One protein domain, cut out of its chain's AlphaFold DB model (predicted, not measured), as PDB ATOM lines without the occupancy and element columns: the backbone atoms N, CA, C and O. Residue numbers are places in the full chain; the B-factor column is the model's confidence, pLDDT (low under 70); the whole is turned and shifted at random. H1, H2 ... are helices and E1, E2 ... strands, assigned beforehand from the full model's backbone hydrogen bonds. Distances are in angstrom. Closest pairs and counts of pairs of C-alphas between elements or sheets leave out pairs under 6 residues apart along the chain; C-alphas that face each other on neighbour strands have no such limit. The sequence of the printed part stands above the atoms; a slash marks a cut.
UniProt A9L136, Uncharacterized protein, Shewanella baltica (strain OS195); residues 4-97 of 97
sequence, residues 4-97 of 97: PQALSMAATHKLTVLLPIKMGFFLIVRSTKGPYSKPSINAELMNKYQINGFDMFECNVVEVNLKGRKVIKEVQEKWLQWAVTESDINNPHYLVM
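This is residues 4 to 97 of the 97 residues of an uncharacterized protein of Shewanella baltica (strain OS195) (UniProt A9L136). A strongly twisted sheet of four strands has the helix H1 over one face, making two layers, while the small helices H2 and H3 lie off the sheet. H2 and the turn between E3 and E4 make opposite ends of the longest axis, and a long unnamed stretch, residues 72 to 85, runs back past E3 to H3. The printed part has 94 residues, in the order H1, E1, E2, H2, E3, E4, H3; the sheet, E1 - E2 - E3 - E4, is antiparallel and the class is mixed. The whole is compact, with a radius of gyration of the C-alphas of 13.2 A and spans of 39 by 29 by 24 A.

Find C-alpha 56 at (182.180, 201.370, 339.119); from there E3, residues 56 to 65, runs 27.5 A and bends by 55 degrees at residue 61. E2 is residues 25 to 32, 21.7 A; E1 is 16 to 22, 18.0 A; E4 is 68 to 71, 10.4 A. H1, residues 4 to 13, starts at C-alpha 4 (179.437, 199.581, 326.400) and spans 14.1 A. H2 is residues 43 to 48, 8.5 A, and H3 is 86 to 89, 5.2 A, ending at (178.892, 205.471, 324.063).

Look at N 28 and O 60, 2.9 A apart, for E2 and E3. In the hairpin E1 and E2, N 19 and O 27 are 2.9 A apart; in the hairpin E3 and E4, N 63 and O 70 are 2.9 A apart. H1 is on the sheet at a height of 8.3 A, over E2, slantwise at 45 degrees on the local plane; only just not over E1, on which 2 of its C-alphas fall. The closest C-alphas of H1 and E2 are those of Ala 11 and Ser 31, 5.2 A. H2 and H3 are close but not clearly touching, their closest C-alphas, of Leu 45 and Glu 86, 7.2 A apart. Residues 80 to 81 pair with 58 to 59 of E3, and 95 to 96 with 17 to 18 of E1, both antiparallel. In H1 and H2 every O i to N i+4 pair is within hydrogen-bond range; H3 is too short for such a pair.

The farthest C-alphas, of Asn 47 and Lys 67, are 40.2 A apart. The printed part has no cut, and the link from E4 to H3 is long, with 14 residues. The model's pLDDT is under 70 at residues 33 to 39, 52 to 55 and 75 to 77.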
ATOM      1  N   PRO A   4     180.109 200.394 325.384       77.44
ATOM      2  CA  PRO A   4     179.437 199.581 326.400       77.44
ATOM      3  C   PRO A   4     179.844 198.104 326.432       77.44
ATOM      4  O   PRO A   4     180.020 197.528 327.502       77.44
ATOM      5  N   GLN A   5     180.035 197.491 325.261       77.88
ATOM      6  CA  GLN A   5     180.473 196.097 325.157       77.88
ATOM      7  C   GLN A   5     181.916 195.957 325.650       77.88
ATOM      8  O   GLN A   5     182.229 195.034 326.393       77.88
ATOM      9  N   ALA A   6     182.771 196.920 325.299       81.31
ATOM     10  CA  ALA A   6     184.148 196.979 325.774       81.31
ATOM     11  C   ALA A   6     184.229 197.111 327.301       81.31
ATOM     12  O   ALA A   6     185.022 196.422 327.936       81.31
ATOM     13  N   LEU A   7     183.383 197.957 327.894       77.94
ATOM     14  CA  LEU A   7     183.309 198.153 329.342       77.94
ATOM     15  C   LEU A   7     182.767 196.915 330.064       77.94
ATOM     16  O   LEU A   7     183.319 196.527 331.089       77.94
ATOM     17  N   SER A   8     181.749 196.252 329.509       76.75
ATOM     18  CA  SER A   8     181.226 194.990 330.049       76.75
ATOM     19  C   SER A   8     182.281 193.873 330.012       76.75
ATOM     20  O   SER A   8     182.473 193.152 330.997       76.75
ATOM     21  N   MET A   9     183.048 193.778 328.920       77.12
ATOM     22  CA  MET A   9     184.197 192.873 328.831       77.12
ATOM     23  C   MET A   9     185.288 193.243 329.838       77.12
ATOM     24  O   MET A   9     185.842 192.359 330.489       77.12
ATOM     25  N   ALA A  10     185.578 194.535 330.005       77.56
ATOM     26  CA  ALA A  10     186.561 195.012 330.969       77.56
ATOM     27  C   ALA A  10     186.174 194.697 332.414       77.56
ATOM     28  O   ALA A  10     187.029 194.273 333.191       77.56
ATOM     29  N   ALA A  11     184.896 194.820 332.763       74.25
ATOM     30  CA  ALA A  11     184.390 194.420 334.068       74.25
ATOM     31  C   ALA A  11     184.490 192.904 334.295       74.25
ATOM     32  O   ALA A  11     184.974 192.459 335.336       74.25
ATOM     33  N   THR A  12     184.104 192.108 333.296       77.81
ATOM     34  CA  THR A  12     184.070 190.640 333.398       77.81
ATOM     35  C   THR A  12     185.472 190.028 333.449       77.81
ATOM     36  O   THR A  12     185.734 189.109 334.224       77.81
ATOM     37  N   HIS A  13     186.398 190.553 332.644       77.69
ATOM     38  CA  HIS A  13     187.736 189.986 332.445       77.69
ATOM     39  C   HIS A  13     188.862 190.809 333.088       77.69
ATOM     40  O   HIS A  13     190.033 190.498 332.890       77.69
ATOM     41  N   LYS A  14     188.527 191.842 333.877       71.62
ATOM     42  CA  LYS A  14     189.483 192.783 334.497       71.62
ATOM     43  C   LYS A  14     190.418 193.462 333.483       71.62
ATOM     44  O   LYS A  14     191.585 193.718 333.785       71.62
ATOM     45  N   LEU A  15     189.903 193.748 332.290       76.94
ATOM     46  CA  LEU A  15     190.647 194.443 331.236       76.94
ATOM     47  C   LEU A  15     190.683 195.948 331.508       76.94
ATOM     48  O   LEU A  15     189.928 196.490 332.319       76.94
ATOM     49  N   THR A  16     191.578 196.634 330.811       79.75
ATOM     50  CA  THR A  16     191.679 198.090 330.803       79.75
ATOM     51  C   THR A  16     191.152 198.642 329.488       79.75
ATOM     52  O   THR A  16     191.529 198.174 328.417       79.75
ATOM     53  N   VAL A  17     190.341 199.696 329.553       84.31
ATOM     54  CA  VAL A  17     189.966 200.464 328.361       84.31
ATOM     55  C   VAL A  17     190.812 201.734 328.305       84.31
ATOM     56  O   VAL A  17     190.975 202.416 329.313       84.31
ATOM     57  N   LEU A  18     191.377 202.044 327.139       82.56
ATOM     58  CA  LEU A  18     192.083 203.294 326.870       82.56
ATOM     59  C   LEU A  18     191.250 204.161 325.930       82.56
ATOM     60  O   LEU A  18     190.990 203.766 324.792       82.56
ATOM     61  N   LEU A  19     190.882 205.355 326.384       82.69
ATOM     62  CA  LEU A  19     190.224 206.363 325.555       82.69
ATOM     63  C   LEU A  19     191.268 207.404 325.118       82.69
ATOM     64  O   LEU A  19     191.873 208.035 325.985       82.69
ATOM     65  N   PRO A  20     191.531 207.595 323.816       78.25
ATOM     66  CA  PRO A  20     192.453 208.620 323.343       78.25
ATOM     67  C   PRO A  20     191.890 210.018 323.630       78.25
ATOM     68  O   PRO A  20     190.750 210.312 323.283       78.25
ATOM     69  N   ILE A  21     192.702 210.887 324.240       77.44
ATOM     70  CA  ILE A  21     192.354 212.303 324.467       77.44
ATOM     71  C   ILE A  21     193.087 213.189 323.456       77.44
ATOM     72  O   ILE A  21     192.511 214.079 322.841       77.44
ATOM     73  N   LYS A  22     194.391 212.943 323.302       74.19
ATOM     74  CA  LYS A  22     195.297 213.606 322.357       74.19
ATOM     75  C   LYS A  22     196.450 212.658 322.033       74.19
ATOM     76  O   LYS A  22     196.642 211.659 322.722       74.19
ATOM     77  N   MET A  23     197.235 212.959 321.002       76.19
ATOM     78  CA  MET A  23     198.341 212.093 320.583       76.19
ATOM     79  C   MET A  23     199.312 211.817 321.745       76.19
ATOM     80  O   MET A  23     199.852 212.753 322.329       76.19
ATOM     81  N   GLY A  24     199.496 210.538 322.090       70.50
ATOM     82  CA  GLY A  24     200.344 210.087 323.204       70.50
ATOM     83  C   GLY A  24     199.675 210.062 324.586       70.50
ATOM     84  O   GLY A  24     200.283 209.562 325.528       70.50
ATOM     85  N   PHE A  25     198.430 210.540 324.726       77.25
ATOM     86  CA  PHE A  25     197.726 210.629 326.012       77.25
ATOM     87  C   PHE A  25     196.348 209.968 325.966       77.25
ATOM     88  O   PHE A  25     195.530 210.231 325.078       77.25
ATOM     89  N   PHE A  26     196.068 209.158 326.982       81.94
ATOM     90  CA  PHE A  26     194.858 208.351 327.075       81.94
ATOM     91  C   PHE A  26     194.230 208.463 328.465       81.94
ATOM     92  O   PHE A  26     194.939 208.648 329.452       81.94
ATOM     93  N   LEU A  27     192.912 208.294 328.564       80.50
ATOM     94  CA  LEU A  27     192.254 207.933 329.818       80.50
ATOM     95  C   LEU A  27     192.300 206.416 329.954       80.50
ATOM     96  O   LEU A  27     191.696 205.708 329.152       80.50
ATOM     97  N   ILE A  28     192.996 205.919 330.974       81.62
ATOM     98  CA  ILE A  28     192.777 204.554 331.452       81.62
ATOM     99  C   ILE A  28     191.441 204.531 332.169       81.62
ATOM    100  O   ILE A  28     191.244 205.328 333.074       81.62
ATOM    101  N   VAL A  29     190.588 203.581 331.813       79.44
ATOM    102  CA  VAL A  29     189.355 203.239 332.514       79.44
ATOM    103  C   VAL A  29     189.483 201.799 333.006       79.44
ATOM    104  O   VAL A  29     189.750 200.889 332.216       79.44
ATOM    105  N   ARG A  30     189.306 201.586 334.313       76.19
ATOM    106  CA  ARG A  30     189.337 200.251 334.931       76.19
ATOM    107  C   ARG A  30     188.108 200.025 335.803       76.19
ATOM    108  O   ARG A  30     187.662 200.951 336.476       76.19
ATOM    109  N   SER A  31     187.585 198.799 335.793       75.19
ATOM    110  CA  SER A  31     186.537 198.387 336.731       75.19
ATOM    111  C   SER A  31     187.116 198.299 338.143       75.19
ATOM    112  O   SER A  31     188.241 197.831 338.343       75.19
ATOM    113  N   THR A  32     186.353 198.761 339.125       73.56
ATOM    114  CA  THR A  32     186.745 198.781 340.530       73.56
ATOM    115  C   THR A  32     185.579 198.412 341.434       73.56
ATOM    116  O   THR A  32     184.416 198.656 341.129       73.56
ATOM    117  N   LYS A  33     185.910 197.812 342.580       65.75
ATOM    118  CA  LYS A  33     184.956 197.477 343.649       65.75
ATOM    119  C   LYS A  33     184.979 198.501 344.797       65.75
ATOM    120  O   LYS A  33     184.424 198.234 345.856       65.75
ATOM    121  N   GLY A  34     185.685 199.625 344.619       62.09
ATOM    122  CA  GLY A  34     185.866 200.660 345.644       62.09
ATOM    123  C   GLY A  34     184.574 201.412 346.002       62.09
ATOM    124  O   GLY A  34     183.616 201.361 345.241       62.09
ATOM    125  N   PRO A  35     184.521 202.110 347.150       54.53
ATOM    126  CA  PRO A  35     183.306 202.752 347.641       54.53
ATOM    127  C   PRO A  35     183.020 204.048 346.874       54.53
ATOM    128  O   PRO A  35     183.455 205.125 347.279       54.53
ATOM    129  N   TYR A  36     182.267 203.962 345.780       63.31
ATOM    130  CA  TYR A  36     181.657 205.136 345.161       63.31
ATOM    131  C   TYR A  36     180.149 205.108 345.407       63.31
ATOM    132  O   TYR A  36     179.487 204.085 345.262       63.31
ATOM    133  N   SER A  37     179.593 206.244 345.823       57.25
ATOM    134  CA  SER A  37     178.188 206.368 346.237       57.25
ATOM    135  C   SER A  37     177.190 206.346 345.072       57.25
ATOM    136  O   SER A  37     175.982 206.375 345.300       57.25
ATOM    137  N   LYS A  38     177.676 206.323 343.825       64.00
ATOM    138  CA  LYS A  38     176.879 206.390 342.595       64.00
ATOM    139  C   LYS A  38     177.436 205.426 341.542       64.00
ATOM    140  O   LYS A  38     178.645 205.213 341.527       64.00
ATOM    141  N   PRO A  39     176.600 204.877 340.644       68.62
ATOM    142  CA  PRO A  39     177.077 204.076 339.519       68.62
ATOM    143  C   PRO A  39     177.801 204.946 338.478       68.62
ATOM    144  O   PRO A  39     177.450 206.107 338.271       68.62
ATOM    145  N   SER A  40     178.798 204.370 337.798       76.75
ATOM    146  CA  SER A  40     179.558 205.038 336.727       76.75
ATOM    147  C   SER A  40     178.787 205.173 335.414       76.75
ATOM    148  O   SER A  40     179.139 205.991 334.572       76.75
ATOM    149  N   ILE A  41     177.725 204.399 335.222       78.56
ATOM    150  CA  ILE A  41     176.799 204.543 334.097       78.56
ATOM    151  C   ILE A  41     175.423 204.797 334.703       78.56
ATOM    152  O   ILE A  41     175.007 204.077 335.610       78.56
ATOM    153  N   ASN A  42     174.726 205.845 334.260       79.25
ATOM    154  CA  ASN A  42     173.389 206.122 334.778       79.25
ATOM    155  C   ASN A  42     172.373 205.071 334.276       79.25
ATOM    156  O   ASN A  42     172.585 204.409 333.258       79.25
ATOM    157  N   ALA A  43     171.260 204.913 334.996       80.81
ATOM    158  CA  ALA A  43     170.263 203.881 334.694       80.81
ATOM    159  C   ALA A  43     169.595 204.056 333.319       80.81
ATOM    160  O   ALA A  43     169.265 203.069 332.667       80.81
ATOM    161  N   GLU A  44     169.426 205.295 332.857       85.88
ATOM    162  CA  GLU A  44     168.830 205.597 331.554       85.88
ATOM    163  C   GLU A  44     169.691 205.060 330.405       85.88
ATOM    164  O   GLU A  44     169.194 204.344 329.534       85.88
ATOM    165  N   LEU A  45     170.999 205.327 330.441       82.06
ATOM    166  CA  LEU A  45     171.954 204.824 329.458       82.06
ATOM    167  C   LEU A  45     172.101 203.301 329.551       82.06
ATOM    168  O   LEU A  45     172.152 202.636 328.517       82.06
ATOM    169  N   MET A  46     172.111 202.729 330.762       79.31
ATOM    170  CA  MET A  46     172.136 201.270 330.928       79.31
ATOM    171  C   MET A  46     170.932 200.604 330.256       79.31
ATOM    172  O   MET A  46     171.113 199.669 329.477       79.31
ATOM    173  N   ASN A  47     169.722 201.127 330.480       83.75
ATOM    174  CA  ASN A  47     168.502 200.608 329.863       83.75
ATOM    175  C   ASN A  47     168.507 200.792 328.339       83.75
ATOM    176  O   ASN A  47     168.228 199.849 327.600       83.75
ATOM    177  N   LYS A  48     168.869 201.988 327.855       87.50
ATOM    178  CA  LYS A  48     168.887 202.324 326.421       87.50
ATOM    179  C   LYS A  48     169.851 201.449 325.620       87.50
ATOM    180  O   LYS A  48     169.546 201.077 324.489       87.50
ATOM    181  N   TYR A  49     171.004 201.118 326.199       81.25
ATOM    182  CA  TYR A  49     172.066 200.369 325.525       81.25
ATOM    183  C   TYR A  49     172.213 198.923 326.014       81.25
ATOM    184  O   TYR A  49     173.185 198.266 325.646       81.25
ATOM    185  N   GLN A  50     171.247 198.426 326.800       79.31
ATOM    186  CA  GLN A  50     171.210 197.060 327.341       79.31
ATOM    187  C   GLN A  50     172.521 196.661 328.043       79.31
ATOM    188  O   GLN A  50     173.070 195.579 327.833       79.31
ATOM    189  N   ILE A  51     173.056 197.574 328.854       72.50
ATOM    190  CA  ILE A  51     174.311 197.375 329.580       72.50
ATOM    191  C   ILE A  51     173.996 196.663 330.891       72.50
ATOM    192  O   ILE A  51     173.382 197.239 331.786       72.50
ATOM    193  N   ASN A  52     174.441 195.414 331.013       66.81
ATOM    194  CA  ASN A  52     174.271 194.625 332.227       66.81
ATOM    195  C   ASN A  52     175.487 194.822 333.143       66.81
ATOM    196  O   ASN A  52     176.562 194.302 332.851       66.81
ATOM    197  N   GLY A  53     175.321 195.569 334.239       62.94
ATOM    198  CA  GLY A  53     176.335 195.703 335.291       62.94
ATOM    199  C   GLY A  53     176.297 197.053 336.010       62.94
ATOM    200  O   GLY A  53     176.202 198.096 335.374       62.94
ATOM    201  N   PHE A  54     176.411 197.036 337.342       63.62
ATOM    202  CA  PHE A  54     176.559 198.238 338.184       63.62
ATOM    203  C   PHE A  54     178.034 198.582 338.438       63.62
ATOM    204  O   PHE A  54     178.383 199.109 339.496       63.62
ATOM    205  N   ASP A  55     178.921 198.228 337.510       66.50
ATOM    206  CA  ASP A  55     180.349 198.365 337.747       66.50
ATOM    207  C   ASP A  55     180.748 199.831 337.890       66.50
ATOM    208  O   ASP A  55     180.355 200.711 337.118       66.50
ATOM    209  N   MET A  56     181.539 200.085 338.926       73.62
ATOM    210  CA  MET A  56     182.180 201.370 339.119       73.62
ATOM    211  C   MET A  56     183.450 201.376 338.285       73.62
ATOM    212  O   MET A  56     184.215 200.409 338.269       73.62
ATOM    213  N   PHE A  57     183.672 202.479 337.591       75.12
ATOM    214  CA  PHE A  57     184.855 202.702 336.790       75.12
ATOM    215  C   PHE A  57     185.612 203.894 337.337       75.12
ATOM    216  O   PHE A  57     185.045 204.947 337.635       75.12
ATOM    217  N   GLU A  58     186.917 203.720 337.434       78.12
ATOM    218  CA  GLU A  58     187.824 204.796 337.784       78.12
ATOM    219  C   GLU A  58     188.753 205.102 336.617       78.12
ATOM    220  O   GLU A  58     189.114 204.203 335.843       78.12
ATOM    221  N   CYS A  59     189.126 206.374 336.494       81.06
ATOM    222  CA  CYS A  59     189.970 206.846 335.416       81.06
ATOM    223  C   CYS A  59     191.223 207.587 335.874       81.06
ATOM    224  O   CYS A  59     191.283 208.156 336.967       81.06
ATOM    225  N   ASN A  60     192.239 207.534 335.010       82.31
ATOM    226  CA  ASN A  60     193.450 208.334 335.115       82.31
ATOM    227  C   ASN A  60     193.971 208.726 333.739       82.31
ATOM    228  O   ASN A  60     193.920 207.924 332.803       82.31
ATOM    229  N   VAL A  61     194.554 209.918 333.645       84.50
ATOM    230  CA  VAL A  61     195.326 210.296 332.460       84.50
ATOM    231  C   VAL A  61     196.656 209.553 332.475       84.50
ATOM    232  O   VAL A  61     197.404 209.579 333.458       84.50
ATOM    233  N   VAL A  62     196.964 208.897 331.364       86.00
ATOM    234  CA  VAL A  62     198.246 208.239 331.143       86.00
ATOM    235  C   VAL A  62     198.911 208.744 329.880       86.00
ATOM    236  O   VAL A  62     198.255 209.017 328.877       86.00
ATOM    237  N   GLU A  63     200.230 208.821 329.936       85.75
ATOM    238  CA  GLU A  63     201.083 208.941 328.765       85.75
ATOM    239  C   GLU A  63     201.463 207.533 328.300       85.75
ATOM    240  O   GLU A  63     201.865 206.689 329.111       85.75
ATOM    241  N   VAL A  64     201.328 207.264 327.002       81.69
ATOM    242  CA  VAL A  64     201.748 206.000 326.387       81.69
ATOM    243  C   VAL A  64     202.888 206.290 325.425       81.69
ATOM    244  O   VAL A  64     202.747 207.085 324.498       81.69
ATOM    245  N   ASN A  65     204.018 205.625 325.641       82.38
ATOM    246  CA  ASN A  65     205.198 205.725 324.794       82.38
ATOM    247  C   ASN A  65     205.776 204.328 324.505       82.38
ATOM    248  O   ASN A  65     205.248 203.309 324.948       82.38
ATOM    249  N   LEU A  66     206.891 204.275 323.772       81.69
ATOM    250  CA  LEU A  66     207.555 203.018 323.392       81.69
ATOM    251  C   LEU A  66     208.020 202.167 324.589       81.69
ATOM    252  O   LEU A  66     208.280 200.981 324.428       81.69
ATOM    253  N   LYS A  67     208.134 202.754 325.788       82.44
ATOM    254  CA  LYS A  67     208.529 202.062 327.023       82.44
ATOM    255  C   LYS A  67     207.327 201.559 327.834       82.44
ATOM    256  O   LYS A  67     207.522 200.936 328.874       82.44
ATOM    257  N   GLY A  68     206.100 201.827 327.385       79.38
ATOM    258  CA  GLY A  68     204.860 201.422 328.043       79.38
ATOM    259  C   GLY A  68     203.988 202.607 328.460       79.38
ATOM    260  O   GLY A  68     204.000 203.667 327.838       79.38
ATOM    261  N   ARG A  69     203.189 202.411 329.516       85.12
ATOM    262  CA  ARG A  69     202.220 203.399 330.019       85.12
ATOM    263  C   ARG A  69     202.656 203.989 331.358       85.12
ATOM    264  O   ARG A  69     203.040 203.243 332.260       85.12
ATOM    265  N   LYS A  70     202.532 205.308 331.519       85.75
ATOM    266  CA  LYS A  70     202.837 206.039 332.758       85.75
ATOM    267  C   LYS A  70     201.637 206.880 333.189       85.75
ATOM    268  O   LYS A  70     201.156 207.706 332.424       85.75
ATOM    269  N   VAL A  71     201.176 206.694 334.428       84.12
ATOM    270  CA  VAL A  71     200.127 207.539 335.026       84.12
ATOM    271  C   VAL A  71     200.680 208.932 335.306       84.12
ATOM    272  O   VAL A  71     201.737 209.068 335.929       84.12
ATOM    273  N   ILE A  72     199.960 209.961 334.863       82.38
ATOM    274  CA  ILE A  72     200.373 211.356 335.010       82.38
ATOM    275  C   ILE A  72     199.846 211.902 336.337       82.38
ATOM    276  O   ILE A  72     198.805 212.551 336.401       82.38
ATOM    277  N   LYS A  73     200.591 211.632 337.413       72.12
ATOM    278  CA  LYS A  73     200.216 212.034 338.780       72.12
ATOM    279  C   LYS A  73     200.102 213.549 338.969       72.12
ATOM    280  O   LYS A  73     199.316 214.000 339.785       72.12
ATOM    281  N   GLU A  74     200.875 214.318 338.206       71.44
ATOM    282  CA  GLU A  74     200.847 215.789 338.230       71.44
ATOM    283  C   GLU A  74     199.498 216.350 337.767       71.44
ATOM    284  O   GLU A  74     199.091 217.423 338.196       71.44
ATOM    285  N   VAL A  75     198.793 215.612 336.904       66.19
ATOM    286  CA  VAL A  75     197.459 215.987 336.426       66.19
ATOM    287  C   VAL A  75     196.386 215.484 337.393       66.19
ATOM    288  O   VAL A  75     195.357 216.140 337.545       66.19
ATOM    289  N   GLN A  76     196.613 214.345 338.061       67.44
ATOM    290  CA  GLN A  76     195.674 213.729 339.003       67.44
ATOM    291  C   GLN A  76     196.401 213.018 340.155       67.44
ATOM    292  O   GLN A  76     197.038 211.979 339.970       67.44
ATOM    293  N   GLU A  77     196.240 213.531 341.380       64.81
ATOM    294  CA  GLU A  77     196.815 212.915 342.589       64.81
ATOM    295  C   GLU A  77     196.160 211.566 342.945       64.81
ATOM    296  O   GLU A  77     196.770 210.727 343.613       64.81
ATOM    297  N   LYS A  78     194.909 211.346 342.514       70.19
ATOM    298  CA  LYS A  78     194.099 210.153 342.809       70.19
ATOM    299  C   LYS A  78     193.259 209.745 341.599       70.19
ATOM    300  O   LYS A  78     192.953 210.564 340.739       70.19
ATOM    301  N   TRP A  79     192.864 208.473 341.570       73.94
ATOM    302  CA  TRP A  79     191.884 207.958 340.615       73.94
ATOM    303  C   TRP A  79     190.536 208.657 340.807       73.94
ATOM    304  O   TRP A  79     190.063 208.787 341.937       73.94
ATOM    305  N   LEU A  80     189.935 209.113 339.708       74.88
ATOM    306  CA  LEU A  80     188.622 209.755 339.722       74.88
ATOM    307  C   LEU A  80     187.546 208.764 339.304       74.88
ATOM    308  O   LEU A  80     187.781 207.906 338.456       74.88
ATOM    309  N   GLN A  81     186.346 208.918 339.855       76.88
ATOM    310  CA  GLN A  81     185.188 208.209 339.336       76.88
ATOM    311  C   GLN A  81     184.869 208.716 337.928       76.88
ATOM    312  O   GLN A  81     184.706 209.918 337.717       76.88
ATOM    313  N   TRP A  82     184.747 207.798 336.973       78.81
ATOM    314  CA  TRP A  82     184.335 208.130 335.616       78.81
ATOM    315  C   TRP A  82     182.835 207.903 335.448       78.81
ATOM    316  O   TRP A  82     182.324 206.847 335.827       78.81
ATOM    317  N   ALA A  83     182.145 208.899 334.893       79.56
ATOM    318  CA  ALA A  83     180.739 208.821 334.526       79.56
ATOM    319  C   ALA A  83     180.620 208.748 332.999       79.56
ATOM    320  O   ALA A  83     181.090 209.648 332.307       79.56
ATOM    321  N   VAL A  84     180.000 207.688 332.483       78.94
ATOM    322  CA  VAL A  84     179.758 207.511 331.047       78.94
ATOM    323  C   VAL A  84     178.644 208.449 330.599       78.94
ATOM    324  O   VAL A  84     177.547 208.439 331.161       78.94
ATOM    325  N   THR A  85     178.917 209.225 329.556       82.56
ATOM    326  CA  THR A  85     177.943 210.075 328.869       82.56
ATOM    327  C   THR A  85     177.490 209.446 327.552       82.56
ATOM    328  O   THR A  85     178.100 208.508 327.036       82.56
ATOM    329  N   GLU A  86     176.424 209.977 326.958       83.06
ATOM    330  CA  GLU A  86     175.942 209.498 325.659       83.06
ATOM    331  C   GLU A  86     176.960 209.714 324.524       83.06
ATOM    332  O   GLU A  86     177.083 208.874 323.630       83.06
ATOM    333  N   SER A  87     177.752 210.790 324.579       81.31
ATOM    334  CA  SER A  87     178.851 211.012 323.631       81.31
ATOM    335  C   SER A  87     179.929 209.933 323.719       81.31
ATOM    336  O   SER A  87     180.457 209.525 322.686       81.31
ATOM    337  N   ASP A  88     180.219 209.421 324.919       78.25
ATOM    338  CA  ASP A  88     181.218 208.365 325.102       78.25
ATOM    339  C   ASP A  88     180.748 207.054 324.466       78.25
ATOM    340  O   ASP A  88     181.514 206.380 323.785       78.25
ATOM    341  N   ILE A  89     179.467 206.707 324.621       77.00
ATOM    342  CA  ILE A  89     178.892 205.471 324.063       77.00
ATOM    343  C   ILE A  89     179.034 205.413 322.540       77.00
ATOM    344  O   ILE A  89     179.258 204.339 321.972       77.00
ATOM    345  N   ASN A  90     178.916 206.571 321.895       79.31
ATOM    346  CA  ASN A  90     179.035 206.709 320.451       79.31
ATOM    347  C   ASN A  90     180.481 206.920 319.985       79.31
ATOM    348  O   ASN A  90     180.710 206.975 318.779       79.31
ATOM    349  N   ASN A  91     181.452 207.017 320.900       76.69
ATOM    350  CA  ASN A  91     182.854 207.196 320.551       76.69
ATOM    351  C   ASN A  91     183.412 205.907 319.911       76.69
ATOM    352  O   ASN A  91     183.486 204.870 320.579       76.69
ATOM    353  N   PRO A  92     183.822 205.939 318.628       75.12
ATOM    354  CA  PRO A  92     184.348 204.761 317.950       75.12
ATOM    355  C   PRO A  92     185.840 204.529 318.234       75.12
ATOM    356  O   PRO A  92     186.396 203.520 317.805       75.12
ATOM    357  N   HIS A  93     186.503 205.455 318.930       79.50
ATOM    358  CA  HIS A  93     187.942 205.443 319.145       79.50
ATOM    359  C   HIS A  93     188.258 205.081 320.590       79.50
ATOM    360  O   HIS A  93     188.247 205.927 321.476       79.50
ATOM    361  N   TYR A  94     188.564 203.810 320.825       78.00
ATOM    362  CA  TYR A  94     189.079 203.320 322.099       78.00
ATOM    363  C   TYR A  94     189.841 202.008 321.888       78.00
ATOM    364  O   TYR A  94     189.646 201.310 320.893       78.00
ATOM    365  N   LEU A  95     190.713 201.667 322.834       77.88
ATOM    366  CA  LEU A  95     191.463 200.410 322.846       77.88
ATOM    367  C   LEU A  95     191.066 199.592 324.073       77.88
ATOM    368  O   LEU A  95     190.819 200.154 325.137       77.88
ATOM    369  N   VAL A  96     191.022 198.270 323.933       74.94
ATOM    370  CA  VAL A  96     190.791 197.328 325.039       74.94
ATOM    371  C   VAL A  96     192.040 196.473 325.178       74.94
ATOM    372  O   VAL A  96     192.504 195.928 324.176       74.94
ATOM    373  N   MET A  97     192.592 196.393 326.388       72.88
ATOM    374  CA  MET A  97     193.817 195.651 326.698       72.88
ATOM    375  C   MET A  97     193.659 194.784 327.936       72.88
ATOM    376  O   MET A  97     193.093 195.291 328.932       72.88
TER     377      MET A  97